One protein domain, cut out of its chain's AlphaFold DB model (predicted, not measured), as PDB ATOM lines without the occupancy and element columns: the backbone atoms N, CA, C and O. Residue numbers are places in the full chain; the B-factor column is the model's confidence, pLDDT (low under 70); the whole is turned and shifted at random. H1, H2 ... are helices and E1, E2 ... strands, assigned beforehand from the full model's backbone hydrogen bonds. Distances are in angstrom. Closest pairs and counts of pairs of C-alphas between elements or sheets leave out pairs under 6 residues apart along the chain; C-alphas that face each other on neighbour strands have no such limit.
ATOM      1  N   LEU A 359      16.030  28.348  18.362       70.12
ATOM      2  CA  LEU A 359      16.230  26.904  18.391       70.12
ATOM      3  C   LEU A 359      16.176  26.363  19.828       70.12
ATOM      4  O   LEU A 359      15.624  25.296  20.094       70.12
ATOM      5  N   LEU A 360      16.675  27.147  20.784       69.50
ATOM      6  CA  LEU A 360      16.644  26.813  22.203       69.50
ATOM      7  C   LEU A 360      15.226  26.761  22.804       69.50
ATOM      8  O   LEU A 360      15.016  26.060  23.795       69.50
ATOM      9  N   TYR A 361      14.259  27.474  22.223       75.81
ATOM     10  CA  TYR A 361      12.850  27.442  22.630       75.81
ATOM     11  C   TYR A 361      12.086  26.277  21.990       75.81
ATOM     12  O   TYR A 361      11.168  25.742  22.609       75.81
ATOM     13  N   CYS A 362      12.500  25.852  20.798       82.25
ATOM     14  CA  CYS A 362      11.959  24.700  20.073       82.25
ATOM     15  C   CYS A 362      12.487  23.336  20.506       82.25
ATOM     16  O   CYS A 362      11.944  22.290  20.139       82.25
ATOM     17  N   ILE A 363      13.603  23.325  21.221       85.88
ATOM     18  CA  ILE A 363      14.186  22.104  21.745       85.88
ATOM     19  C   ILE A 363      13.578  21.854  23.113       85.88
ATOM     20  O   ILE A 363      13.913  22.512  24.098       85.88
ATOM     21  N   GLY A 364      12.697  20.864  23.182       88.75
ATOM     22  CA  GLY A 364      12.248  20.312  24.445       88.75
ATOM     23  C   GLY A 364      13.211  19.223  24.904       88.75
ATOM     24  O   GLY A 364      13.434  18.234  24.205       88.75
ATOM     25  N   HIS A 365      13.761  19.370  26.105       90.56
ATOM     26  CA  HIS A 365      14.487  18.291  26.765       90.56
ATOM     27  C   HIS A 365      14.053  18.190  28.226       90.56
ATOM     28  O   HIS A 365      13.858  19.187  28.924       90.56
ATOM     29  N   ASN A 366      13.889  16.960  28.705       92.25
ATOM     30  CA  ASN A 366      13.590  16.715  30.105       92.25
ATOM     31  C   ASN A 366      14.855  16.283  30.836       92.25
ATOM     32  O   ASN A 366      15.561  15.362  30.433       92.25
ATOM     33  N   ILE A 367      15.085  16.882  31.995       90.00
ATOM     34  CA  ILE A 367      16.080  16.430  32.963       90.00
ATOM     35  C   ILE A 367      15.322  15.956  34.202       90.00
ATOM     36  O   ILE A 367      14.226  16.422  34.514       90.00
ATOM     37  N   TYR A 368      15.883  14.998  34.944       91.31
ATOM     38  CA  TYR A 368      15.264  14.582  36.202       91.31
ATOM     39  C   TYR A 368      15.075  15.789  37.137       91.31
ATOM     40  O   TYR A 368      16.047  16.444  37.520       91.31
ATOM     41  N   GLY A 369      13.823  16.062  37.501       88.06
ATOM     42  CA  GLY A 369      13.435  17.211  38.312       88.06
ATOM     43  C   GLY A 369      13.244  18.531  37.582       88.06
ATOM     44  O   GLY A 369      12.929  19.520  38.239       88.06
ATOM     45  N   ARG A 370      13.425  18.545  36.260       89.50
ATOM     46  CA  ARG A 370      13.277  19.715  35.398       89.50
ATOM     47  C   ARG A 370      12.667  19.285  34.061       89.50
ATOM     48  O   ARG A 370      13.363  18.842  33.157       89.50
ATOM     49  N   LEU A 371      11.353  19.388  33.977       92.06
ATOM     50  CA  LEU A 371      10.546  19.209  32.786       92.06
ATOM     51  C   LEU A 371      10.524  20.519  32.010       92.06
ATOM     52  O   LEU A 371      10.211  21.564  32.582       92.06
ATOM     53  N   GLN A 372      10.827  20.473  30.724       90.56
ATOM     54  CA  GLN A 372      10.658  21.631  29.861       90.56
ATOM     55  C   GLN A 372       9.299  21.512  29.166       90.56
ATOM     56  O   GLN A 372       9.060  20.516  28.480       90.56
ATOM     57  N   PRO A 373       8.376  22.467  29.374       92.00
ATOM     58  CA  PRO A 373       7.152  22.498  28.606       92.00
ATOM     59  C   PRO A 373       7.488  22.955  27.182       92.00
ATOM     60  O   PRO A 373       8.237  23.910  26.986       92.00
ATOM     61  N   MET A 374       6.913  22.278  26.199       92.12
ATOM     62  CA  MET A 374       6.853  22.728  24.818       92.12
ATOM     63  C   MET A 374       5.797  23.830  24.760       92.12
ATOM     64  O   MET A 374       4.609  23.574  24.979       92.12
ATOM     65  N   THR A 375       6.239  25.071  24.575       89.00
ATOM     66  CA  THR A 375       5.374  26.253  24.601       89.00
ATOM     67  C   THR A 375       5.404  26.938  23.253       89.00
ATOM     68  O   THR A 375       6.477  27.289  22.773       89.00
ATOM     69  N   CYS A 376       4.228  27.161  22.681       88.25
ATOM     70  CA  CYS A 376       4.077  27.915  21.451       88.25
ATOM     71  C   CYS A 376       3.881  29.394  21.788       88.25
ATOM     72  O   CYS A 376       2.927  29.750  22.479       88.25
ATOM     73  N   THR A 377       4.810  30.242  21.357       74.75
ATOM     74  CA  THR A 377       4.792  31.694  21.606       74.75
ATOM     75  C   THR A 377       4.085  32.487  20.503       74.75
ATOM     76  O   THR A 377       3.789  33.661  20.705       74.75
ATOM     77  N   TYR A 378       3.814  31.856  19.355       67.62
ATOM     78  CA  TYR A 378       3.285  32.498  18.152       67.62
ATOM     79  C   TYR A 378       1.760  32.631  18.168       67.62
ATOM     80  O   TYR A 378       1.066  31.658  17.876       67.62
ATOM     81  N   ASP A 379       1.279  33.852  18.438       64.38
ATOM     82  CA  ASP A 379      -0.117  34.312  18.348       64.38
ATOM     83  C   ASP A 379      -1.182  33.395  18.994       64.38
ATOM     84  O   ASP A 379      -0.958  32.263  19.412       64.38
ATOM     85  N   GLU A 380      -2.426  33.861  19.102       80.06
ATOM     86  CA  GLU A 380      -3.533  33.012  19.578       80.06
ATOM     87  C   GLU A 380      -3.866  31.858  18.601       80.06
ATOM     88  O   GLU A 380      -4.786  31.082  18.857       80.06
ATOM     89  N   ILE A 381      -3.144  31.730  17.483       87.50
ATOM     90  CA  ILE A 381      -3.458  30.823  16.376       87.50
ATOM     91  C   ILE A 381      -2.767  29.459  16.545       87.50
ATOM     92  O   ILE A 381      -3.441  28.431  16.469       87.50
ATOM     93  N   PHE A 382      -1.458  29.419  16.808       89.62
ATOM     94  CA  PHE A 382      -0.675  28.175  16.858       89.62
ATOM     95  C   PHE A 382      -0.408  27.760  18.305       89.62
ATOM     96  O   PHE A 382       0.695  27.898  18.817       89.62
ATOM     97  N   GLN A 383      -1.436  27.265  18.995       90.38
ATOM     98  CA  GLN A 383      -1.375  27.030  20.446       90.38
ATOM     99  C   GLN A 383      -0.856  25.641  20.852       90.38
ATOM    100  O   GLN A 383      -0.590  25.414  22.037       90.38
ATOM    101  N   TYR A 384      -0.765  24.685  19.922       92.19
ATOM    102  CA  TYR A 384      -0.568  23.274  20.267       92.19
ATOM    103  C   TYR A 384       0.778  22.737  19.775       92.19
ATOM    104  O   TYR A 384       0.978  22.654  18.567       92.19
ATOM    105  N   PRO A 385       1.683  22.308  20.671       94.12
ATOM    106  CA  PRO A 385       2.969  21.764  20.258       94.12
ATOM    107  C   PRO A 385       2.802  20.382  19.615       94.12
ATOM    108  O   PRO A 385       2.010  19.567  20.087       94.12
ATOM    109  N   HIS A 386       3.567  20.090  18.572       94.00
ATOM    110  CA  HIS A 386       3.587  18.810  17.876       94.00
ATOM    111  C   HIS A 386       5.007  18.271  17.804       94.00
ATOM    112  O   HIS A 386       5.896  18.932  17.274       94.00
ATOM    113  N   ILE A 387       5.229  17.066  18.322       93.69
ATOM    114  CA  ILE A 387       6.559  16.458  18.305       93.69
ATOM    115  C   ILE A 387       6.861  15.970  16.886       93.69
ATOM    116  O   ILE A 387       6.201  15.058  16.391       93.69
ATOM    117  N   LEU A 388       7.892  16.539  16.261       90.38
ATOM    118  CA  LEU A 388       8.357  16.114  14.942       90.38
ATOM    119  C   LEU A 388       9.265  14.893  15.046       90.38
ATOM    120  O   LEU A 388       9.055  13.861  14.407       90.38
ATOM    121  N   HIS A 389      10.328  15.044  15.832       87.62
ATOM    122  CA  HIS A 389      11.417  14.090  15.880       87.62
ATOM    123  C   HIS A 389      12.110  14.135  17.240       87.62
ATOM    124  O   HIS A 389      12.273  15.194  17.844       87.62
ATOM    125  N   GLN A 390      12.532  12.965  17.710       88.31
ATOM    126  CA  GLN A 390      13.354  12.824  18.902       88.31
ATOM    127  C   GLN A 390      14.722  12.310  18.462       88.31
ATOM    128  O   GLN A 390      14.824  11.206  17.928       88.31
ATOM    129  N   GLN A 391      15.753  13.119  18.679       85.31
ATOM    130  CA  GLN A 391      17.126  12.810  18.312       85.31
ATOM    131  C   GLN A 391      17.978  12.709  19.574       85.31
ATOM    132  O   GLN A 391      17.977  13.606  20.415       85.31
ATOM    133  N   THR A 392      18.732  11.623  19.702       83.81
ATOM    134  CA  THR A 392      19.759  11.507  20.738       83.81
ATOM    135  C   THR A 392      21.035  12.158  20.217       83.81
ATOM    136  O   THR A 392      21.601  11.694  19.226       83.81
ATOM    137  N   LEU A 393      21.477  13.242  20.854       80.75
ATOM    138  CA  LEU A 393      22.767  13.863  20.568       80.75
ATOM    139  C   LEU A 393      23.827  13.297  21.515       80.75
ATOM    140  O   LEU A 393      23.678  13.331  22.740       80.75
ATOM    141  N   GLU A 394      24.904  12.775  20.939       78.19
ATOM    142  CA  GLU A 394      26.079  12.310  21.671       78.19
ATOM    143  C   GLU A 394      27.097  13.455  21.736       78.19
ATOM    144  O   GLU A 394      27.726  13.801  20.739       78.19
ATOM    145  N   PHE A 395      27.236  14.079  22.909       66.81
ATOM    146  CA  PHE A 395      28.122  15.237  23.093       66.81
ATOM    147  C   PHE A 395      29.567  14.840  23.423       66.81
ATOM    148  O   PHE A 395      30.453  15.682  23.336       66.81
ATOM    149  N   ASN A 396      29.790  13.586  23.841       72.94
ATOM    150  CA  ASN A 396      31.067  12.903  24.107       72.94
ATOM    151  C   ASN A 396      30.770  11.422  24.442       72.94
ATOM    152  O   ASN A 396      29.633  11.118  24.809       72.94
ATOM    153  N   ASP A 397      31.782  10.539  24.466       70.94
ATOM    154  CA  ASP A 397      31.682   9.086  24.779       70.94
ATOM    155  C   ASP A 397      30.885   8.716  26.058       70.94
ATOM    156  O   ASP A 397      30.586   7.547  26.303       70.94
ATOM    157  N   SER A 398      30.557   9.683  26.919       73.50
ATOM    158  CA  SER A 398      29.877   9.458  28.198       73.50
ATOM    159  C   SER A 398      28.518  10.144  28.373       73.50
ATOM    160  O   SER A 398      27.849   9.858  29.368       73.50
ATOM    161  N   ILE A 399      28.116  11.073  27.496       77.31
ATOM    162  CA  ILE A 399      26.883  11.859  27.686       77.31
ATOM    163  C   ILE A 399      26.083  11.898  26.383       77.31
ATOM    164  O   ILE A 399      26.403  12.644  25.461       77.31
ATOM    165  N   SER A 400      25.019  11.100  26.354       80.19
ATOM    166  CA  SER A 400      23.951  11.170  25.362       80.19
ATOM    167  C   SER A 400      22.763  11.928  25.958       80.19
ATOM    168  O   SER A 400      22.265  11.541  27.026       80.19
ATOM    169  N   GLU A 401      22.292  12.979  25.293       83.94
ATOM    170  CA  GLU A 401      21.061  13.679  25.669       83.94
ATOM    171  C   GLU A 401      19.996  13.507  24.586       83.94
ATOM    172  O   GLU A 401      20.265  13.663  23.398       83.94
ATOM    173  N   ASP A 402      18.778  13.170  25.013       87.56
ATOM    174  CA  ASP A 402      17.634  13.064  24.117       87.56
ATOM    175  C   ASP A 402      17.012  14.448  23.945       87.56
ATOM    176  O   ASP A 402      16.439  15.014  24.883       87.56
ATOM    177  N   ILE A 403      17.118  14.980  22.736       89.06
ATOM    178  CA  ILE A 403      16.520  16.242  22.328       89.06
ATOM    179  C   ILE A 403      15.254  15.940  21.538       89.06
ATOM    180  O   ILE A 403      15.238  15.084  20.655       89.06
ATOM    181  N   THR A 404      14.170  16.632  21.870       91.50
ATOM    182  CA  THR A 404      12.914  16.540  21.126       91.50
ATOM    183  C   THR A 404      12.663  17.859  20.418       91.50
ATOM    184  O   THR A 404      12.552  18.900  21.065       91.50
ATOM    185  N   LEU A 405      12.570  17.795  19.093       90.25
ATOM    186  CA  LEU A 405      12.164  18.912  18.255       90.25
ATOM    187  C   LEU A 405      10.639  18.907  18.128       90.25
ATOM    188  O   LEU A 405      10.038  17.856  17.860       90.25
ATOM    189  N   PHE A 406      10.021  20.068  18.314       92.44
ATOM    190  CA  PHE A 406       8.583  20.237  18.157       92.44
ATOM    191  C   PHE A 406       8.244  21.493  17.348       92.44
ATOM    192  O   PHE A 406       8.939  22.501  17.434       92.44
ATOM    193  N   ASP A 407       7.135  21.416  16.619       90.88
ATOM    194  CA  ASP A 407       6.504  22.528  15.905       90.88
ATOM    195  C   ASP A 407       5.235  22.971  16.634       90.88
ATOM    196  O   ASP A 407       4.827  22.342  17.613       90.88
ATOM    197  N   CYS A 408       4.573  24.029  16.164       91.94
ATOM    198  CA  CYS A 408       3.306  24.476  16.735       91.94
ATOM    199  C   CYS A 408       2.180  24.515  15.716       91.94
ATOM    200  O   CYS A 408       2.319  25.029  14.612       91.94
ATOM    201  N   CYS A 409       1.043  23.961  16.121       92.81
ATOM    202  CA  CYS A 409      -0.107  23.696  15.278       92.81
ATOM    203  C   CYS A 409      -1.354  24.422  15.775       92.81
ATOM    204  O   CYS A 409      -1.488  24.764  16.958       92.81
ATOM    205  N   LYS A 410      -2.299  24.618  14.856       91.69
ATOM    206  CA  LYS A 410      -3.619  25.189  15.142       91.69
ATOM    207  C   LYS A 410      -4.548  24.193  15.804       91.69
ATOM    208  O   LYS A 410      -5.317  24.559  16.695       91.69
ATOM    209  N   THR A 411      -4.512  22.935  15.371       93.19
ATOM    210  CA  THR A 411      -5.322  21.882  15.976       93.19
ATOM    211  C   THR A 411      -4.591  21.196  17.115       93.19
ATOM    212  O   THR A 411      -3.366  21.078  17.157       93.19
ATOM    213  N   LYS A 412      -5.378  20.736  18.089       91.94
ATOM    214  CA  LYS A 412      -4.853  20.037  19.253       91.94
ATOM    215  C   LYS A 412      -4.226  18.711  18.842       91.94
ATOM    216  O   LYS A 412      -4.931  17.768  18.481       91.94
ATOM    217  N   THR A 413      -2.916  18.626  19.001       87.75
ATOM    218  CA  THR A 413      -2.143  17.397  18.838       87.75
ATOM    219  C   THR A 413      -2.330  16.479  20.055       87.75
ATOM    220  O   THR A 413      -2.723  16.903  21.151       87.75
ATOM    221  N   GLY A 414      -2.073  15.182  19.878       88.88
ATOM    222  CA  GLY A 414      -2.112  14.204  20.973       88.88
ATOM    223  C   GLY A 414      -0.923  14.291  21.939       88.88
ATOM    224  O   GLY A 414      -0.949  13.634  22.985       88.88
ATOM    225  N   ASP A 415       0.095  15.084  21.602       88.75
ATOM    226  CA  ASP A 415       1.399  15.083  22.270       88.75
ATOM    227  C   ASP A 415       1.350  15.816  23.616       88.75
ATOM    228  O   ASP A 415       1.847  15.311  24.628       88.75
ATOM    229  N   GLY A 416       0.634  16.944  23.664       92.19
ATOM    230  CA  GLY A 416       0.566  17.805  24.844       92.19
ATOM    231  C   GLY A 416       1.871  18.574  25.099       92.19
ATOM    232  O   GLY A 416       2.833  18.426  24.357       92.19
ATOM    233  N   PRO A 417       1.926  19.423  26.138       93.19
ATOM    234  CA  PRO A 417       3.062  20.302  26.398       93.19
ATOM    235  C   PRO A 417       4.280  19.601  27.015       93.19
ATOM    236  O   PRO A 417       5.334  20.212  27.086       93.19
ATOM    237  N   PHE A 418       4.188  18.361  27.502       95.38
ATOM    238  CA  PHE A 418       5.317  17.673  28.135       95.38
ATOM    239  C   PHE A 418       5.683  16.388  27.403       95.38
ATOM    240  O   PHE A 418       4.866  15.474  27.277       95.38
ATOM    241  N   ILE A 419       6.962  16.263  27.063       95.25
ATOM    242  CA  ILE A 419       7.537  15.045  26.487       95.25
ATOM    243  C   ILE A 419       7.443  13.913  27.522       95.25
ATOM    244  O   ILE A 419       7.872  14.069  28.665       95.25
ATOM    245  N   LYS A 420       6.867  12.761  27.155       95.00
ATOM    246  CA  LYS A 420       6.640  11.616  28.067       95.00
ATOM    247  C   LYS A 420       7.791  10.607  28.043       95.00
ATOM    248  O   LYS A 420       7.581   9.407  27.867       95.00
TER     249      LYS A 420
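This is residues 359 to 420 of the 734 residues of an uncharacterized protein of Fragilariopsis cylindrus CCMP1102 (UniProt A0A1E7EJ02). A long two-stranded hairpin, E1 and E2, makes the long axis, with the short helix H1 beside the middle of E2 and a long loop, residues 363 to 383, that runs away from the hairpin and comes back to the start of E1. Past E2, residues 410 to 420 fold back from the open end of the hairpin. The printed part has 62 residues with one named helix and two named strands, in the order H1, E1, E2; the sheet's order is E1 - E2, antiparallel. The class is mostly strand, with 4 residues in the helix and 24 in the strands, under half of the printed part. The whole is only just compact, close to loose, with a radius of gyration of the C-alphas of 12.6 A, and the C-alphas span 42 by 20 by 19 A.

The printed part begins with H1, residues 359 to 362, whose first C-alpha, that of Leu 359, is at (16.230, 26.904, 18.391). Residues 363 to 383 hold no named element; C-alpha 369 in this stretch is at (13.435, 17.211, 38.312). E1 follows as residues 384 to 396, 33.5 A from first to last C-alpha, and bends by 58 degrees at residue 388. E2, residues 399 to 409, measures 32.0 A and ends with C-alpha 409 at (-0.107, 23.696, 15.278).

E1 and E2 are a hairpin, antiparallel neighbours with 161 degrees between their directions. At its open end the C-alphas of Tyr 384 and Cys 409 face each other at 5.0 A, and N 384 and O 409 are within hydrogen-bond range at 3.1 A. Farther along, N 391 and O 403 are within range at 2.8 A, and near the tight link N 395 and O 399 are at 3.0 A. H1 and E2 have 3 pairs of C-alphas within 8 A; the closest are those of Cys 362 and Phe 406, 5.9 A apart. Just after H1, residues 363 to 364 form a short antiparallel pairing with residues 404 to 405 of E2. H1, with 4 residues, is too short for a pair of O i and N i+4; its one pair of O i and N i+3 is within range.

The outline is a rod, and the two C-alphas farthest apart, those of Glu 380 and Asp 397, are 42.9 A from each other. The printed part has no cut. The link from H1 to E1, 21 residues, is long; the link from E1 to E2, 2 residues, is tight. The mean pLDDT of the printed part is 86.2, and confidence is low, under 70, at residue 360, residues 378 to 379 and residue 395.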